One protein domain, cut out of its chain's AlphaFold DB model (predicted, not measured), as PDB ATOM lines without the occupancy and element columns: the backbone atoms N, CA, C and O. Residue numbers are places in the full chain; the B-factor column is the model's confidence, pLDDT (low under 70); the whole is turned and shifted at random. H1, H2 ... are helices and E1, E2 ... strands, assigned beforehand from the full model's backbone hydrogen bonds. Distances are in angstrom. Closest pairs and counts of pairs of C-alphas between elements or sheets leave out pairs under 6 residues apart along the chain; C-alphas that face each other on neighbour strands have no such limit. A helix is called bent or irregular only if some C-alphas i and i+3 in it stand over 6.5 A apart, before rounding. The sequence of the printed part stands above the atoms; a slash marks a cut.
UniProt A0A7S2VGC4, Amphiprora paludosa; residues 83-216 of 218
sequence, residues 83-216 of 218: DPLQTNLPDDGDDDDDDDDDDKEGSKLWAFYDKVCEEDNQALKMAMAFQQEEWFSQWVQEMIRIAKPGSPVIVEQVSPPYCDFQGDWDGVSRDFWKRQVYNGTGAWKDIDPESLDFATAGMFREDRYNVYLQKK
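What this domain is: This is residues 83 to 216 of the 218 residues of a protein of Amphiprora paludosa (UniProt A0A7S2VGC4). A long helix, H2, runs between two unequal ends: its last turns graze a small three-stranded sheet that has H3 packed on it and the short H4 nearby, while at its first turns H1 makes a corner with it. From the H1 end a loop sticks out free with residues 96 to 103, and the long link of residues 159 to 173 passes through the middle. The printed part has 134 residues, with four named helices and three named strands in the order H1 H2 E1 H3 H4 E2 E3. The sheet runs E1 E3 E2 and is antiparallel; the class is mixed, helices and strands. The whole is loose and elongated, with a radius of gyration of the C-alphas of 17.5 A and spans of 57 by 34 by 24 A.

How they stand to each other: Begin at residue 83 and pass the stretch to residue 107 to reach H1, residues 108 to 116. It touches H2, residues 119 to 146, only at the corner, about perpendicular at 74 degrees; the closest C-alphas are those of Val 116 and Lys 125, 5.8 A apart. H2 is irregular, with C-alphas 120 and 123 8.5 A apart, and has a kink of 33 degrees near residue 126. With its residues 140 to 146 it only grazes the sheet of E1, residues 152 to 158, E3, residues 209 to 214, and E2, residues 197 to 200. Look for N 155 and O 211 at 2.9 A between E1 and E3, and N 210 and O 199 at 2.8 A in the hairpin of E2 and E3. H3, residues 174 to 183, is on the sheet at a height over the sheet of 10.7 A and runs along the strands, at 5 degrees to E3 on the local plane. H2 and H3 are close but not clearly touching, with C-alphas Glu 133 and Phe 176 closest at 7.1 A. H4, residues 186 to 190, touches H2, its residues 141 to 145 alone, with C-alphas Gln 141 and Ala 187 closest at 5.2 A. E1, H3 H4 and E2 form a split strand-helix-strand unit, two strands running the same way with E3 between them, and its crossover is right-handed. Every O i to N i+4 pair is within hydrogen-bond range in H3, against 4 of 5 in H1, 22 of 24 in H2 and 0 of 1 in H4, where 2 of 2 O i to N i+3 pairs are.

Where its parts are: Find C-alpha 108 at (246.280, 160.648, 231.901), where H1 begins its 12.4 A. H2 covers 40.3 A to C-alpha 146 at (268.906, 130.945, 241.898). E1 is 16.6 A long, H3 14.2 A and E3 16.9 A; E3 ends at C-alpha 214 at (259.778, 126.606, 249.074). H4 and E2 are shorter.

The domain as a whole: The C-alphas of Asp 101 and Pro 149 are the two farthest apart, 57.3 A. The printed part has no cut, and the link from E1 to H3 is long. Look for low confidence, pLDDT under 70, at residues 91 to 106, 167, 169 and 202 to 205; the mean of the printed part is 85.0.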
ATOM      1  N   ASP A  83     253.256 150.620 233.239       82.44
ATOM      2  CA  ASP A  83     252.424 150.734 232.032       82.44
ATOM      3  C   ASP A  83     252.354 149.376 231.301       82.44
ATOM      4  O   ASP A  83     253.014 149.185 230.272       82.44
ATOM      5  N   PRO A  84     251.605 148.389 231.834       86.00
ATOM      6  CA  PRO A  84     251.490 147.052 231.242       86.00
ATOM      7  C   PRO A  84     250.987 147.049 229.795       86.00
ATOM      8  O   PRO A  84     251.365 146.174 229.016       86.00
ATOM      9  N   LEU A  85     250.173 148.033 229.401       88.69
ATOM     10  CA  LEU A  85     249.666 148.163 228.033       88.69
ATOM     11  C   LEU A  85     250.569 149.000 227.112       88.69
ATOM     12  O   LEU A  85     250.245 149.131 225.932       88.69
ATOM     13  N   GLN A  86     251.702 149.510 227.612       87.44
ATOM     14  CA  GLN A  86     252.684 150.293 226.847       87.44
ATOM     15  C   GLN A  86     252.025 151.419 226.042       87.44
ATOM     16  O   GLN A  86     252.292 151.628 224.853       87.44
ATOM     17  N   THR A  87     251.102 152.117 226.694       83.69
ATOM     18  CA  THR A  87     250.290 153.176 226.102       83.69
ATOM     19  C   THR A  87     251.133 154.376 225.672       83.69
ATOM     20  O   THR A  87     250.737 155.093 224.752       83.69
ATOM     21  N   ASN A  88     252.312 154.565 226.286       82.94
ATOM     22  CA  ASN A  88     253.161 155.753 226.138       82.94
ATOM     23  C   ASN A  88     252.419 157.058 226.473       82.94
ATOM     24  O   ASN A  88     252.757 158.122 225.946       82.94
ATOM     25  N   LEU A  89     251.378 156.980 227.306       81.62
ATOM     26  CA  LEU A  89     250.735 158.168 227.842       81.62
ATOM     27  C   LEU A  89     251.693 158.834 228.836       81.62
ATOM     28  O   LEU A  89     252.399 158.127 229.559       81.62
ATOM     29  N   PRO A  90     251.765 160.175 228.849       72.06
ATOM     30  CA  PRO A  90     252.565 160.865 229.841       72.06
ATOM     31  C   PRO A  90     252.012 160.538 231.228       72.06
ATOM     32  O   PRO A  90     250.798 160.595 231.451       72.06
ATOM     33  N   ASP A  91     252.921 160.184 232.128       67.38
ATOM     34  CA  ASP A  91     252.652 160.301 233.547       67.38
ATOM     35  C   ASP A  91     252.830 161.771 233.903       67.38
ATOM     36  O   ASP A  91     253.953 162.264 234.036       67.38
ATOM     37  N   ASP A  92     251.718 162.492 233.943       58.06
ATOM     38  CA  ASP A  92     251.695 163.819 234.536       58.06
ATOM     39  C   ASP A  92     251.764 163.551 236.053       58.06
ATOM     40  O   ASP A  92     250.739 163.294 236.682       58.06
ATOM     41  N   GLY A  93     252.996 163.390 236.556       50.19
ATOM     42  CA  GLY A  93     253.310 162.854 237.883       50.19
ATOM     43  C   GLY A  93     252.640 163.603 239.033       50.19
ATOM     44  O   GLY A  93     252.155 164.712 238.843       50.19
ATOM     45  N   ASP A  94     252.642 162.955 240.204       46.06
ATOM     46  CA  ASP A  94     252.133 163.434 241.495       46.06
ATOM     47  C   ASP A  94     251.995 164.965 241.576       46.06
ATOM     48  O   ASP A  94     252.993 165.690 241.565       46.06
ATOM     49  N   ASP A  95     250.746 165.431 241.690       44.97
ATOM     50  CA  ASP A  95     250.392 166.761 242.190       44.97
ATOM     51  C   ASP A  95     250.893 166.887 243.647       44.97
ATOM     52  O   ASP A  95     250.117 166.841 244.602       44.97
ATOM     53  N   ASP A  96     252.205 167.018 243.827       46.91
ATOM     54  CA  ASP A  96     252.804 167.696 244.970       46.91
ATOM     55  C   ASP A  96     252.788 169.200 244.660       46.91
ATOM     56  O   ASP A  96     253.830 169.821 244.469       46.91
ATOM     57  N   ASP A  97     251.598 169.791 244.586       44.41
ATOM     58  CA  ASP A  97     251.418 171.215 244.845       44.41
ATOM     59  C   ASP A  97     250.119 171.382 245.649       44.41
ATOM     60  O   ASP A  97     249.015 171.073 245.200       44.41
ATOM     61  N   ASP A  98     250.303 171.813 246.898       49.91
ATOM     62  CA  ASP A  98     249.304 172.178 247.903       49.91
ATOM     63  C   ASP A  98     248.414 173.357 247.446       49.91
ATOM     64  O   ASP A  98     248.395 174.402 248.098       49.91
ATOM     65  N   ASP A  99     247.667 173.228 246.349       45.16
ATOM     66  CA  ASP A  99     246.699 174.244 245.935       45.16
ATOM     67  C   ASP A  99     245.267 173.681 245.921       45.16
ATOM     68  O   ASP A  99     244.900 172.781 245.164       45.16
ATOM     69  N   ASP A 100     244.464 174.235 246.834       52.88
ATOM     70  CA  ASP A 100     243.018 174.079 247.006       52.88
ATOM     71  C   ASP A 100     242.233 174.551 245.758       52.88
ATOM     72  O   ASP A 100     241.480 175.522 245.839       52.88
ATOM     73  N   ASP A 101     242.366 173.891 244.607       45.28
ATOM     74  CA  ASP A 101     241.509 174.147 243.443       45.28
ATOM     75  C   ASP A 101     241.046 172.837 242.772       45.28
ATOM     76  O   ASP A 101     241.825 171.951 242.424       45.28
ATOM     77  N   ASP A 102     239.725 172.721 242.611       47.84
ATOM     78  CA  ASP A 102     238.918 171.555 242.205       47.84
ATOM     79  C   ASP A 102     239.164 171.008 240.770       47.84
ATOM     80  O   ASP A 102     238.323 170.286 240.231       47.84
ATOM     81  N   ASP A 103     240.312 171.278 240.145       44.53
ATOM     82  CA  ASP A 103     240.621 170.895 238.759       44.53
ATOM     83  C   ASP A 103     241.792 169.891 238.679       44.53
ATOM     84  O   ASP A 103     242.785 170.102 237.984       44.53
ATOM     85  N   LYS A 104     241.672 168.749 239.374       43.97
ATOM     86  CA  LYS A 104     242.591 167.606 239.210       43.97
ATOM     87  C   LYS A 104     242.370 166.931 237.857       43.97
ATOM     88  O   LYS A 104     241.590 165.982 237.744       43.97
ATOM     89  N   GLU A 105     243.080 167.373 236.824       47.88
ATOM     90  CA  GLU A 105     243.303 166.554 235.629       47.88
ATOM     91  C   GLU A 105     244.302 165.440 236.000       47.88
ATOM     92  O   GLU A 105     245.465 165.476 235.620       47.88
ATOM     93  N   GLY A 106     243.856 164.479 236.822       57.53
ATOM     94  CA  GLY A 106     244.694 163.384 237.320       57.53
ATOM     95  C   GLY A 106     245.394 162.643 236.179       57.53
ATOM     96  O   GLY A 106     244.835 162.557 235.083       57.53
ATOM     97  N   SER A 107     246.608 162.129 236.440       73.56
ATOM     98  CA  SER A 107     247.499 161.494 235.448       73.56
ATOM     99  C   SER A 107     246.717 160.796 234.336       73.56
ATOM    100  O   SER A 107     245.910 159.888 234.584       73.56
ATOM    101  N   LYS A 108     246.956 161.211 233.084       81.56
ATOM    102  CA  LYS A 108     246.280 160.648 231.901       81.56
ATOM    103  C   LYS A 108     246.394 159.126 231.841       81.56
ATOM    104  O   LYS A 108     245.520 158.472 231.268       81.56
ATOM    105  N   LEU A 109     247.457 158.576 232.425       80.81
ATOM    106  CA  LEU A 109     247.673 157.147 232.549       80.81
ATOM    107  C   LEU A 109     246.698 156.490 233.537       80.81
ATOM    108  O   LEU A 109     246.040 155.519 233.165       80.81
ATOM    109  N   TRP A 110     246.542 157.036 234.746       79.75
ATOM    110  CA  TRP A 110     245.565 156.540 235.725       79.75
ATOM    111  C   TRP A 110     244.143 156.612 235.166       79.75
ATOM    112  O   TRP A 110     243.433 155.609 235.143       79.75
ATOM    113  N   ALA A 111     243.770 157.749 234.571       85.50
ATOM    114  CA  ALA A 111     242.456 157.917 233.950       85.50
ATOM    115  C   ALA A 111     242.209 156.937 232.785       85.50
ATOM    116  O   ALA A 111     241.064 156.577 232.490       85.50
ATOM    117  N   PHE A 112     243.265 156.517 232.081       88.12
ATOM    118  CA  PHE A 112     243.171 155.477 231.063       88.12
ATOM    119  C   PHE A 112     242.935 154.099 231.692       88.12
ATOM    120  O   PHE A 112     242.032 153.385 231.253       88.12
ATOM    121  N   TYR A 113     243.697 153.732 232.722       87.25
ATOM    122  CA  TYR A 113     243.555 152.436 233.381       87.25
ATOM    123  C   TYR A 113     242.238 152.292 234.150       87.25
ATOM    124  O   TYR A 113     241.646 151.211 234.134       87.25
ATOM    125  N   ASP A 114     241.698 153.371 234.712       88.75
ATOM    126  CA  ASP A 114     240.353 153.369 235.300       88.75
ATOM    127  C   ASP A 114     239.293 152.986 234.269       88.75
ATOM    128  O   ASP A 114     238.463 152.109 234.522       88.75
ATOM    129  N   LYS A 115     239.386 153.551 233.059       89.56
ATOM    130  CA  LYS A 115     238.508 153.179 231.940       89.56
ATOM    131  C   LYS A 115     238.707 151.727 231.526       89.56
ATOM    132  O   LYS A 115     237.733 151.044 231.227       89.56
ATOM    133  N   VAL A 116     239.942 151.220 231.524       89.62
ATOM    134  CA  VAL A 116     240.219 149.799 231.228       89.62
ATOM    135  C   VAL A 116     239.480 148.864 232.193       89.62
ATOM    136  O   VAL A 116     239.099 147.762 231.795       89.62
ATOM    137  N   CYS A 117     239.243 149.293 233.432       89.44
ATOM    138  CA  CYS A 117     238.547 148.497 234.437       89.44
ATOM    139  C   CYS A 117     237.015 148.517 234.332       89.44
ATOM    140  O   CYS A 117     236.367 147.712 235.007       89.44
ATOM    141  N   GLU A 118     236.436 149.367 233.480       89.31
ATOM    142  CA  GLU A 118     235.004 149.352 233.164       89.31
ATOM    143  C   GLU A 118     234.605 148.043 232.447       89.31
ATOM    144  O   GLU A 118     235.380 147.472 231.675       89.31
ATOM    145  N   GLU A 119     233.379 147.554 232.685       73.75
ATOM    146  CA  GLU A 119     232.917 146.226 232.227       73.75
ATOM    147  C   GLU A 119     233.015 146.019 230.701       73.75
ATOM    148  O   GLU A 119     233.263 144.903 230.235       73.75
ATOM    149  N   ASP A 120     232.897 147.092 229.916       86.12
ATOM    150  CA  ASP A 120     232.935 147.047 228.451       86.12
ATOM    151  C   ASP A 120     234.353 146.835 227.877       86.12
ATOM    152  O   ASP A 120     234.509 146.506 226.698       86.12
ATOM    153  N   ASN A 121     235.404 146.949 228.701       89.50
ATOM    154  CA  ASN A 121     236.809 146.882 228.279       89.50
ATOM    155  C   ASN A 121     237.492 145.544 228.600       89.50
ATOM    156  O   ASN A 121     238.716 145.463 228.736       89.50
ATOM    157  N   GLN A 122     236.721 144.454 228.640       90.38
ATOM    158  CA  GLN A 122     237.202 143.129 229.043       90.38
ATOM    159  C   GLN A 122     238.473 142.666 228.300       90.38
ATOM    160  O   GLN A 122     239.340 142.034 228.901       90.38
ATOM    161  N   ALA A 123     238.620 142.980 227.008       92.31
ATOM    162  CA  ALA A 123     239.817 142.616 226.244       92.31
ATOM    163  C   ALA A 123     241.082 143.341 226.741       92.31
ATOM    164  O   ALA A 123     242.133 142.712 226.862       92.31
ATOM    165  N   LEU A 124     240.978 144.635 227.058       92.06
ATOM    166  CA  LEU A 124     242.087 145.425 227.600       92.06
ATOM    167  C   LEU A 124     242.408 144.998 229.032       92.06
ATOM    168  O   LEU A 124     243.577 144.803 229.348       92.06
ATOM    169  N   LYS A 125     241.384 144.739 229.853       91.25
ATOM    170  CA  LYS A 125     241.551 144.194 231.206       91.25
ATOM    171  C   LYS A 125     242.294 142.855 231.196       91.25
ATOM    172  O   LYS A 125     243.223 142.657 231.975       91.25
ATOM    173  N   MET A 126     241.930 141.943 230.287       91.50
ATOM    174  CA  MET A 126     242.640 140.669 230.123       91.50
ATOM    175  C   MET A 126     244.076 140.862 229.624       91.50
ATOM    176  O   MET A 126     244.975 140.173 230.099       91.50
ATOM    177  N   ALA A 127     244.304 141.777 228.677       92.62
ATOM    178  CA  ALA A 127     245.642 142.059 228.162       92.62
ATOM    179  C   ALA A 127     246.559 142.639 229.249       92.62
ATOM    180  O   ALA A 127     247.696 142.197 229.377       92.62
ATOM    181  N   MET A 128     246.044 143.565 230.057       91.25
ATOM    182  CA  MET A 128     246.745 144.165 231.189       91.25
ATOM    183  C   MET A 128     247.166 143.096 232.204       91.25
ATOM    184  O   MET A 128     248.358 142.918 232.452       91.25
ATOM    185  N   ALA A 129     246.204 142.295 232.681       91.00
ATOM    186  CA  ALA A 129     246.476 141.202 233.612       91.00
ATOM    187  C   ALA A 129     247.484 140.192 233.041       91.00
ATOM    188  O   ALA A 129     248.373 139.734 233.751       91.00
ATOM    189  N   PHE A 130     247.389 139.864 231.748       92.94
ATOM    190  CA  PHE A 130     248.335 138.962 231.095       92.94
ATOM    191  C   PHE A 130     249.771 139.504 231.114       92.94
ATOM    192  O   PHE A 130     250.689 138.761 231.450       92.94
ATOM    193  N   GLN A 131     249.980 140.784 230.789       92.62
ATOM    194  CA  GLN A 131     251.320 141.389 230.811       92.62
ATOM    195  C   GLN A 131     251.912 141.390 232.224       92.62
ATOM    196  O   GLN A 131     253.084 141.047 232.406       92.62
ATOM    197  N   GLN A 132     251.084 141.689 233.224       91.31
ATOM    198  CA  GLN A 132     251.479 141.658 234.626       91.31
ATOM    199  C   GLN A 132     251.887 140.251 235.073       91.31
ATOM    200  O   GLN A 132     252.973 140.048 235.622       91.31
ATOM    201  N   GLU A 133     251.051 139.256 234.777       94.00
ATOM    202  CA  GLU A 133     251.315 137.855 235.102       94.00
ATOM    203  C   GLU A 133     252.565 137.313 234.403       94.00
ATOM    204  O   GLU A 133     253.347 136.592 235.025       94.00
ATOM    205  N   GLU A 134     252.792 137.662 233.135       93.69
ATOM    206  CA  GLU A 134     253.987 137.248 232.396       93.69
ATOM    207  C   GLU A 134     255.263 137.822 233.018       93.69
ATOM    208  O   GLU A 134     256.240 137.093 233.217       93.69
ATOM    209  N   TRP A 135     255.252 139.106 233.384       92.38
ATOM    210  CA  TRP A 135     256.389 139.741 234.045       92.38
ATOM    211  C   TRP A 135     256.691 139.093 235.398       92.38
ATOM    212  O   TRP A 135     257.832 138.688 235.635       92.38
ATOM    213  N   PHE A 136     255.666 138.906 236.242       94.12
ATOM    214  CA  PHE A 136     255.814 138.228 237.533       94.12
ATOM    215  C   PHE A 136     256.307 136.790 237.353       94.12
ATOM    216  O   PHE A 136     257.181 136.337 238.090       94.12
ATOM    217  N   SER A 137     255.793 136.072 236.353       95.56
ATOM    218  CA  SER A 137     256.193 134.692 236.081       95.56
ATOM    219  C   SER A 137     257.664 134.581 235.693       95.56
ATOM    220  O   SER A 137     258.361 133.696 236.190       95.56
ATOM    221  N   GLN A 138     258.162 135.463 234.825       95.38
ATOM    222  CA  GLN A 138     259.569 135.459 234.413       95.38
ATOM    223  C   GLN A 138     260.494 135.818 235.577       95.38
ATOM    224  O   GLN A 138     261.481 135.129 235.831       95.38
ATOM    225  N   TRP A 139     260.144 136.866 236.316       94.44
ATOM    226  CA  TRP A 139     260.923 137.332 237.453       94.44
ATOM    227  C   TRP A 139     260.998 136.288 238.582       94.44
ATOM    228  O   TRP A 139     262.090 135.945 239.041       94.44
ATOM    229  N   VAL A 140     259.868 135.693 238.975       96.31
ATOM    230  CA  VAL A 140     259.851 134.666 240.028       96.31
ATOM    231  C   VAL A 140     260.554 133.385 239.576       96.31
ATOM    232  O   VAL A 140     261.226 132.748 240.386       96.31
ATOM    233  N   GLN A 141     260.492 133.010 238.294       97.75
ATOM    234  CA  GLN A 141     261.272 131.870 237.798       97.75
ATOM    235  C   GLN A 141     262.772 132.048 238.027       97.75
ATOM    236  O   GLN A 141     263.435 131.095 238.439       97.75
ATOM    237  N   GLU A 142     263.305 133.252 237.820       97.75
ATOM    238  CA  GLU A 142     264.711 133.529 238.106       97.75
ATOM    239  C   GLU A 142     265.011 133.445 239.606       97.75
ATOM    240  O   GLU A 142     266.018 132.840 239.980       97.75
ATOM    241  N   MET A 143     264.113 133.932 240.473       97.56
ATOM    242  CA  MET A 143     264.241 133.762 241.928       97.56
ATOM    243  C   MET A 143     264.284 132.281 242.335       97.56
ATOM    244  O   MET A 143     265.159 131.864 243.097       97.56
ATOM    245  N   ILE A 144     263.382 131.458 241.793       98.31
ATOM    246  CA  ILE A 144     263.347 130.014 242.062       98.31
ATOM    247  C   ILE A 144     264.616 129.340 241.538       98.31
ATOM    248  O   ILE A 144     265.202 128.480 242.202       98.31
ATOM    249  N   ARG A 145     265.085 129.727 240.350       98.00
ATOM    250  CA  ARG A 145     266.279 129.152 239.727       98.00
ATOM    251  C   ARG A 145     267.529 129.380 240.579       98.00
ATOM    252  O   ARG A 145     268.313 128.444 240.761       98.00
ATOM    253  N   ILE A 146     267.721 130.591 241.102       97.88
ATOM    254  CA  ILE A 146     268.906 130.945 241.898       97.88
ATOM    255  C   ILE A 146     268.827 130.449 243.352       97.88
ATOM    256  O   ILE A 146     269.875 130.311 243.984       97.88
ATOM    257  N   ALA A 147     267.640 130.124 243.871       98.12
ATOM    258  CA  ALA A 147     267.478 129.487 245.178       98.12
ATOM    259  C   ALA A 147     268.032 128.051 245.181       98.12
ATOM    260  O   ALA A 147     267.850 127.298 244.218       98.12
ATOM    261  N   LYS A 148     268.706 127.651 246.263       98.19
ATOM    262  CA  LYS A 148     269.150 126.265 246.477       98.19
ATOM    263  C   LYS A 148     267.955 125.324 246.711       98.19
ATOM    264  O   LYS A 148     266.886 125.773 247.125       98.19
ATOM    265  N   PRO A 149     268.100 124.010 246.455       98.25
ATOM    266  CA  PRO A 149     267.084 123.031 246.836       98.25
ATOM    267  C   PRO A 149     266.754 123.122 248.331       98.25
ATOM    268  O   PRO A 149     267.662 123.205 249.157       98.25
ATOM    269  N   GLY A 150     265.467 123.106 248.674       97.44
ATOM    270  CA  GLY A 150     264.982 123.272 250.048       97.44
ATOM    271  C   GLY A 150     264.912 124.722 250.540       97.44
ATOM    272  O   GLY A 150     264.371 124.950 251.623       97.44
ATOM    273  N   SER A 151     265.424 125.697 249.783       96.62
ATOM    274  CA  SER A 151     265.439 127.098 250.206       96.62
ATOM    275  C   SER A 151     264.095 127.804 250.002       96.62
ATOM    276  O   SER A 151     263.388 127.528 249.023       96.62
ATOM    277  N   PRO A 152     263.758 128.753 250.890       95.62
ATOM    278  CA  PRO A 152     262.605 129.627 250.724       95.62
ATOM    279  C   PRO A 152     262.806 130.662 249.605       95.62
ATOM    280  O   PRO A 152     263.901 131.204 249.413       95.62
ATOM    281  N   VAL A 153     261.707 130.961 248.914       97.06
ATOM    282  CA  VAL A 153     261.541 132.068 247.967       97.06
ATOM    283  C   VAL A 153     260.383 132.922 248.471       97.06
ATOM    284  O   VAL A 153     259.248 132.453 248.544       97.06
ATOM    285  N   ILE A 154     260.677 134.163 248.854       94.88
ATOM    286  CA  ILE A 154     259.721 135.050 249.523       94.88
ATOM    287  C   ILE A 154     259.499 136.297 248.676       94.88
ATOM    288  O   ILE A 154     260.455 136.950 248.249       94.88
ATOM    289  N   VAL A 155     258.230 136.640 248.477       93.56
ATOM    290  CA  VAL A 155     257.815 137.864 247.797       93.56
ATOM    291  C   VAL A 155     256.934 138.677 248.733       93.56
ATOM    292  O   VAL A 155     255.814 138.271 249.033       93.56
ATOM    293  N   GLU A 156     257.424 139.818 249.206       89.19
ATOM    294  CA  GLU A 156     256.633 140.708 250.054       89.19
ATOM    295  C   GLU A 156     255.883 141.779 249.260       89.19
ATOM    296  O   GLU A 156     256.289 142.170 248.167       89.19
ATOM    297  N   GLN A 157     254.816 142.309 249.868       87.50
ATOM    298  CA  GLN A 157     254.093 143.490 249.390       87.50
ATOM    299  C   GLN A 157     253.567 143.336 247.952       87.50
ATOM    300  O   GLN A 157     253.599 144.286 247.170       87.50
ATOM    301  N   VAL A 158     253.064 142.155 247.595       90.31
ATOM    302  CA  VAL A 158     252.381 141.937 246.318       90.31
ATOM    303  C   VAL A 158     251.056 142.687 246.332       90.31
ATOM    304  O   VAL A 158     250.232 142.496 247.230       90.31
ATOM    305  N   SER A 159     250.862 143.536 245.329       89.31
ATOM    306  CA  SER A 159     249.584 144.196 245.082       89.31
ATOM    307  C   SER A 159     248.582 143.230 244.437       89.31
ATOM    308  O   SER A 159     248.991 142.326 243.699       89.31
ATOM    309  N   PRO A 160     247.271 143.377 244.680       89.62
ATOM    310  CA  PRO A 160     246.250 142.785 243.823       89.62
ATOM    311  C   PRO A 160     246.331 143.334 242.384       89.62
ATOM    312  O   PRO A 160     247.006 144.336 242.146       89.62
ATOM    313  N   PRO A 161     245.639 142.711 241.415       90.50
ATOM    314  CA  PRO A 161     245.449 143.310 240.097       90.50
ATOM    315  C   PRO A 161     244.812 144.705 240.197       90.50
ATOM    316  O   PRO A 161     243.917 144.911 241.016       90.50
ATOM    317  N   TYR A 162     245.204 145.637 239.330       88.00
ATOM    318  CA  TYR A 162     244.777 147.042 239.378       88.00
ATOM    319  C   TYR A 162     243.253 147.202 239.373       88.00
ATOM    320  O   TYR A 162     242.682 147.929 240.179       88.00
ATOM    321  N   CYS A 163     242.550 146.450 238.521       88.75
ATOM    322  CA  CYS A 163     241.087 146.512 238.478       88.75
ATOM    323  C   CYS A 163     240.382 145.901 239.695       88.75
ATOM    324  O   CYS A 163     239.166 146.046 239.807       88.75
ATOM    325  N   ASP A 164     241.112 145.210 240.570       88.06
ATOM    326  CA  ASP A 164     240.609 144.751 241.863       88.06
ATOM    327  C   ASP A 164     240.946 145.767 242.975       88.06
ATOM    328  O   ASP A 164     240.256 145.803 243.995       88.06
ATOM    329  N   PHE A 165     241.972 146.609 242.778       84.38
ATOM    330  CA  PHE A 165     242.370 147.676 243.696       84.38
ATOM    331  C   PHE A 165     243.024 148.867 242.968       84.38
ATOM    332  O   PHE A 165     244.231 148.884 242.734       84.38
ATOM    333  N   GLN A 166     242.232 149.902 242.669       76.06
ATOM    334  CA  GLN A 166     242.644 151.087 241.890       76.06
ATOM    335  C   GLN A 166     243.487 152.115 242.681       76.06
ATOM    336  O   GLN A 166     243.709 153.227 242.222       76.06
ATOM    337  N   GLY A 167     243.939 151.773 243.893       68.75
ATOM    338  CA  GLY A 167     244.737 152.649 244.766       68.75
ATOM    339  C   GLY A 167     246.210 152.255 244.859       68.75
ATOM    340  O   GLY A 167     246.934 152.742 245.731       68.75
ATOM    341  N   ASP A 168     246.643 151.313 244.027       72.62
ATOM    342  CA  ASP A 168     247.997 150.795 244.054       72.62
ATOM    343  C   ASP A 168     248.440 150.349 242.670       72.62
ATOM    344  O   ASP A 168     247.632 150.053 241.794       72.62
ATOM    345  N   TRP A 169     249.749 150.284 242.482       66.56
ATOM    346  CA  TRP A 169     250.327 149.842 241.231       66.56
ATOM    347  C   TRP A 169     250.053 148.344 241.015       66.56
ATOM    348  O   TRP A 169     250.131 147.548 241.958       66.56
ATOM    349  N   ASP A 170     249.714 147.984 239.772       70.31
ATOM    350  CA  ASP A 170     249.173 146.682 239.357       70.31
ATOM    351  C   ASP A 170     250.018 145.508 239.875       70.31
ATOM    352  O   ASP A 170     251.238 145.498 239.763       70.31
ATOM    353  N   GLY A 171     249.407 144.482 240.449       87.38
ATOM    354  CA  GLY A 171     250.096 143.258 240.837       87.38
ATOM    355  C   GLY A 171     249.407 142.034 240.263       87.38
ATOM    356  O   GLY A 171     248.853 142.053 239.172       87.38
ATOM    357  N   VAL A 172     249.456 140.918 240.973       93.19
ATOM    358  CA  VAL A 172     248.856 139.668 240.493       93.19
ATOM    359  C   VAL A 172     247.881 139.135 241.523       93.19
ATOM    360  O   VAL A 172     247.936 139.477 242.703       93.19
ATOM    361  N   SER A 173     246.950 138.293 241.093       94.00
ATOM    362  CA  SER A 173     245.988 137.667 242.002       94.00
ATOM    363  C   SER A 173     246.617 136.498 242.769       94.00
ATOM    364  O   SER A 173     247.563 135.857 242.312       94.00
ATOM    365  N   ARG A 174     246.031 136.116 243.911       95.25
ATOM    366  CA  ARG A 174     246.402 134.863 244.605       95.25
ATOM    367  C   ARG A 174     246.220 133.627 243.713       95.25
ATOM    368  O   ARG A 174     246.951 132.648 243.849       95.25
ATOM    369  N   ASP A 175     245.274 133.672 242.779       96.88
ATOM    370  CA  ASP A 175     245.022 132.574 241.846       96.88
ATOM    371  C   ASP A 175     246.087 132.458 240.750       96.88
ATOM    372  O   ASP A 175     246.335 131.347 240.278       96.88
ATOM    373  N   PHE A 176     246.771 133.549 240.384       96.81
ATOM    374  CA  PHE A 176     247.981 133.474 239.559       96.81
ATOM    375  C   PHE A 176     249.041 132.591 240.222       96.81
ATOM    376  O   PHE A 176     249.497 131.628 239.608       96.81
ATOM    377  N   TRP A 177     249.363 132.843 241.495       97.69
ATOM    378  CA  TRP A 177     250.362 132.059 242.229       97.69
ATOM    379  C   TRP A 177     249.988 130.581 242.301       97.69
ATOM    380  O   TRP A 177     250.810 129.726 241.986       97.69
ATOM    381  N   LYS A 178     248.722 130.270 242.616       97.94
ATOM    382  CA  LYS A 178     248.229 128.884 242.593       97.94
ATOM    383  C   LYS A 178     248.409 128.259 241.208       97.94
ATOM    384  O   LYS A 178     248.967 127.171 241.095       97.94
ATOM    385  N   ARG A 179     247.983 128.934 240.133       97.62
ATOM    386  CA  ARG A 179     248.136 128.408 238.765       97.62
ATOM    387  C   ARG A 179     249.594 128.130 238.418       97.62
ATOM    388  O   ARG A 179     249.869 127.070 237.863       97.62
ATOM    389  N   GLN A 180     250.507 129.039 238.748       97.88
ATOM    390  CA  GLN A 180     251.927 128.859 238.464       97.88
ATOM    391  C   GLN A 180     252.534 127.710 239.279       97.88
ATOM    392  O   GLN A 180     253.221 126.862 238.721       97.88
ATOM    393  N   VAL A 181     252.222 127.612 240.571       97.69
ATOM    394  CA  VAL A 181     252.743 126.545 241.438       97.69
ATOM    395  C   VAL A 181     252.250 125.155 241.013       97.69
ATOM    396  O   VAL A 181     253.036 124.209 240.979       97.69
ATOM    397  N   TYR A 182     250.971 125.010 240.650       96.25
ATOM    398  CA  TYR A 182     250.405 123.702 240.294       96.25
ATOM    399  C   TYR A 182     250.597 123.316 238.820       96.25
ATOM    400  O   TYR A 182     250.765 122.136 238.517       96.25
ATOM    401  N   ASN A 183     250.572 124.287 237.901       96.12
ATOM    402  CA  ASN A 183     250.535 124.036 236.453       96.12
ATOM    403  C   ASN A 183     251.654 124.740 235.671       96.12
ATOM    404  O   ASN A 183     251.705 124.628 234.444       96.12
ATOM    405  N   GLY A 184     252.526 125.487 236.347       94.00
ATOM    406  CA  GLY A 184     253.586 126.259 235.716       94.00
ATOM    407  C   GLY A 184     254.643 125.398 235.029       94.00
ATOM    408  O   GLY A 184     254.718 124.170 235.144       94.00
ATOM    409  N   THR A 185     255.500 126.077 234.273       95.44
ATOM    410  CA  THR A 185     256.615 125.456 233.551       95.44
ATOM    411  C   THR A 185     257.951 126.053 233.985       95.44
ATOM    412  O   THR A 185     257.994 126.930 234.842       95.44
ATOM    413  N   GLY A 186     259.056 125.526 233.450       95.50
ATOM    414  CA  GLY A 186     260.390 125.975 233.847       95.50
ATOM    415  C   GLY A 186     260.638 125.767 235.340       95.50
ATOM    416  O   GLY A 186     260.306 124.706 235.878       95.50
ATOM    417  N   ALA A 187     261.191 126.789 235.995       96.94
ATOM    418  CA  ALA A 187     261.557 126.738 237.409       96.94
ATOM    419  C   ALA A 187     260.345 126.591 238.347       96.94
ATOM    420  O   ALA A 187     260.493 126.077 239.449       96.94
ATOM    421  N   TRP A 188     259.127 126.941 237.911       97.75
ATOM    422  CA  TRP A 188     257.912 126.726 238.710       97.75
ATOM    423  C   TRP A 188     257.688 125.256 239.083       97.75
ATOM    424  O   TRP A 188     257.160 124.964 240.153       97.75
ATOM    425  N   LYS A 189     258.155 124.313 238.251       97.31
ATOM    426  CA  LYS A 189     258.076 122.872 238.544       97.31
ATOM    427  C   LYS A 189     258.925 122.457 239.744       97.31
ATOM    428  O   LYS A 189     258.671 121.396 240.323       97.31
ATOM    429  N   ASP A 190     259.897 123.279 240.122       97.75
ATOM    430  CA  ASP A 190     260.802 123.019 241.233       97.75
ATOM    431  C   ASP A 190     260.232 123.506 242.571       97.75
ATOM    432  O   ASP A 190     260.847 123.253 243.600       97.75
ATOM    433  N   ILE A 191     259.069 124.162 242.596       98.19
ATOM    434  CA  ILE A 191     258.386 124.536 243.842       98.19
ATOM    435  C   ILE A 191     257.639 123.339 244.426       98.19
ATOM    436  O   ILE A 191     257.039 122.549 243.692       98.19
ATOM    437  N   ASP A 192     257.689 123.200 245.752       97.94
ATOM    438  CA  ASP A 192     256.811 122.307 246.505       97.94
ATOM    439  C   ASP A 192     255.406 122.929 246.590       97.94
ATOM    440  O   ASP A 192     255.253 123.971 247.231       97.94
ATOM    441  N   PRO A 193     254.371 122.339 245.966       97.38
ATOM    442  CA  PRO A 193     253.047 122.947 245.952       97.38
ATOM    443  C   PRO A 193     252.417 123.121 247.333       97.38
ATOM    444  O   PRO A 193     251.647 124.057 247.525       97.38
ATOM    445  N   GLU A 194     252.767 122.264 248.295       97.50
ATOM    446  CA  GLU A 194     252.253 122.342 249.669       97.50
ATOM    447  C   GLU A 194     252.885 123.494 250.469       97.50
ATOM    448  O   GLU A 194     252.406 123.839 251.546       97.50
ATOM    449  N   SER A 195     253.955 124.105 249.949       97.44
ATOM    450  CA  SER A 195     254.635 125.233 250.592       97.44
ATOM    451  C   SER A 195     254.026 126.598 250.275       97.44
ATOM    452  O   SER A 195     254.425 127.578 250.897       97.44
ATOM    453  N   LEU A 196     253.104 126.686 249.306       98.06
ATOM    454  CA  LEU A 196     252.486 127.955 248.925       98.06
ATOM    455  C   LEU A 196     251.639 128.496 250.080       98.06
ATOM    456  O   LEU A 196     250.593 127.933 250.399       98.06
ATOM    457  N   ASP A 197     252.055 129.631 250.634       97.38
ATOM    458  CA  ASP A 197     251.316 130.328 251.683       97.38
ATOM    459  C   ASP A 197     251.186 131.828 251.390       97.38
ATOM    460  O   ASP A 197     252.040 132.440 250.738       97.38
ATOM    461  N   PHE A 198     250.094 132.415 251.881       95.50
ATOM    462  CA  PHE A 198     249.795 133.835 251.753       95.50
ATOM    463  C   PHE A 198     249.629 134.464 253.131       95.50
ATOM    464  O   PHE A 198     248.736 134.088 253.888       95.50
ATOM    465  N   ALA A 199     250.401 135.510 253.407       90.00
ATOM    466  CA  ALA A 199     250.225 136.332 254.600       90.00
ATOM    467  C   ALA A 199     249.746 137.736 254.217       90.00
ATOM    468  O   ALA A 199     250.092 138.249 253.155       90.00
ATOM    469  N   THR A 200     248.962 138.387 255.072       84.88
ATOM    470  CA  THR A 200     248.648 139.813 254.899       84.88
ATOM    471  C   THR A 200     249.925 140.636 255.074       84.88
ATOM    472  O   THR A 200     250.711 140.361 255.982       84.88
ATOM    473  N   ALA A 201     250.145 141.645 254.225       74.19
ATOM    474  CA  ALA A 201     251.397 142.408 254.203       74.19
ATOM    475  C   ALA A 201     251.620 143.316 255.436       74.19
ATOM    476  O   ALA A 201     252.706 143.874 255.605       74.19
ATOM    477  N   GLY A 202     250.627 143.431 256.325       67.38
ATOM    478  CA  GLY A 202     250.737 144.058 257.644       67.38
ATOM    479  C   GLY A 202     249.613 145.052 257.947       67.38
ATOM    480  O   GLY A 202     248.684 145.215 257.166       67.38
ATOM    481  N   MET A 203     249.730 145.739 259.090       52.44
ATOM    482  CA  MET A 203     248.721 146.663 259.647       52.44
ATOM    483  C   MET A 203     248.506 147.946 258.820       52.44
ATOM    484  O   MET A 203     247.497 148.617 258.994       52.44
ATOM    485  N   PHE A 204     249.450 148.309 257.945       55.72
ATOM    486  CA  PHE A 204     249.419 149.583 257.209       55.72
ATOM    487  C   PHE A 204     248.998 149.458 255.737       55.72
ATOM    488  O   PHE A 204     248.748 150.481 255.109       55.72
ATOM    489  N   ARG A 205     248.929 148.238 255.184       67.44
ATOM    490  CA  ARG A 205     248.428 147.948 253.827       67.44
ATOM    491  C   ARG A 205     247.768 146.570 253.808       67.44
ATOM    492  O   ARG A 205     248.391 145.583 253.419       67.44
ATOM    493  N   GLU A 206     246.522 146.509 254.272       71.56
ATOM    494  CA  GLU A 206     245.736 145.264 254.333       71.56
ATOM    495  C   GLU A 206     245.416 144.698 252.939       71.56
ATOM    496  O   GLU A 206     245.217 143.492 252.792       71.56
ATOM    497  N   ASP A 207     245.439 145.553 251.915       82.81
ATOM    498  CA  ASP A 207     245.124 145.187 250.532       82.81
ATOM    499  C   ASP A 207     246.258 144.407 249.849       82.81
ATOM    500  O   ASP A 207     246.022 143.623 248.928       82.81
ATOM    501  N   ARG A 208     247.498 144.557 250.337       88.06
ATOM    502  CA  ARG A 208     248.665 143.815 249.847       88.06
ATOM    503  C   ARG A 208     248.864 142.504 250.597       88.06
ATOM    504  O   ARG A 208     248.448 142.316 251.744       88.06
ATOM    505  N   TYR A 209     249.580 141.585 249.963       91.12
ATOM    506  CA  TYR A 209     249.895 140.288 250.549       91.12
ATOM    507  C   TYR A 209     251.335 139.858 250.283       91.12
ATOM    508  O   TYR A 209     251.975 140.282 249.329       91.12
ATOM    509  N   ASN A 210     251.849 139.002 251.156       92.12
ATOM    510  CA  ASN A 210     253.136 138.347 251.007       92.12
ATOM    511  C   ASN A 210     252.909 136.923 250.505       92.12
ATOM    512  O   ASN A 210     251.896 136.296 250.830       92.12
ATOM    513  N   VAL A 211     253.866 136.408 249.745       95.25
ATOM    514  CA  VAL A 211     253.876 135.044 249.226       95.25
ATOM    515  C   VAL A 211     255.113 134.339 249.744       95.25
ATOM    516  O   VAL A 211     256.233 134.831 249.592       95.25
ATOM    517  N   TYR A 212     254.898 133.172 250.334       96.62
ATOM    518  CA  TYR A 212     255.957 132.248 250.702       96.62
ATOM    519  C   TYR A 212     255.891 131.020 249.795       96.62
ATOM    520  O   TYR A 212     254.819 130.456 249.575       96.62
ATOM    521  N   LEU A 213     257.046 130.623 249.266       97.75
ATOM    522  CA  LEU A 213     257.251 129.409 248.485       97.75
ATOM    523  C   LEU A 213     258.509 128.705 248.996       97.75
ATOM    524  O   LEU A 213     259.459 129.349 249.442       97.75
ATOM    525  N   GLN A 214     258.572 127.389 248.839       97.94
ATOM    526  CA  GLN A 214     259.778 126.606 249.074       97.94
ATOM    527  C   GLN A 214     260.153 125.818 247.823       97.94
ATOM    528  O   GLN A 214     259.336 125.108 247.229       97.94
ATOM    529  N   LYS A 215     261.422 125.918 247.423       98.12
ATOM    530  CA  LYS A 215     261.968 125.054 246.378       98.12
ATOM    531  C   LYS A 215     262.099 123.632 246.920       98.12
ATOM    532  O   LYS A 215     262.610 123.439 248.022       98.12
ATOM    533  N   LYS A 216     261.692 122.632 246.139       97.56
ATOM    534  CA  LYS A 216     261.819 121.208 246.470       97.56
ATOM    535  C   LYS A 216     263.246 120.881 246.908       97.56
ATOM    536  O   LYS A 216     264.220 121.357 246.317       97.56
TER     537      LYS A 216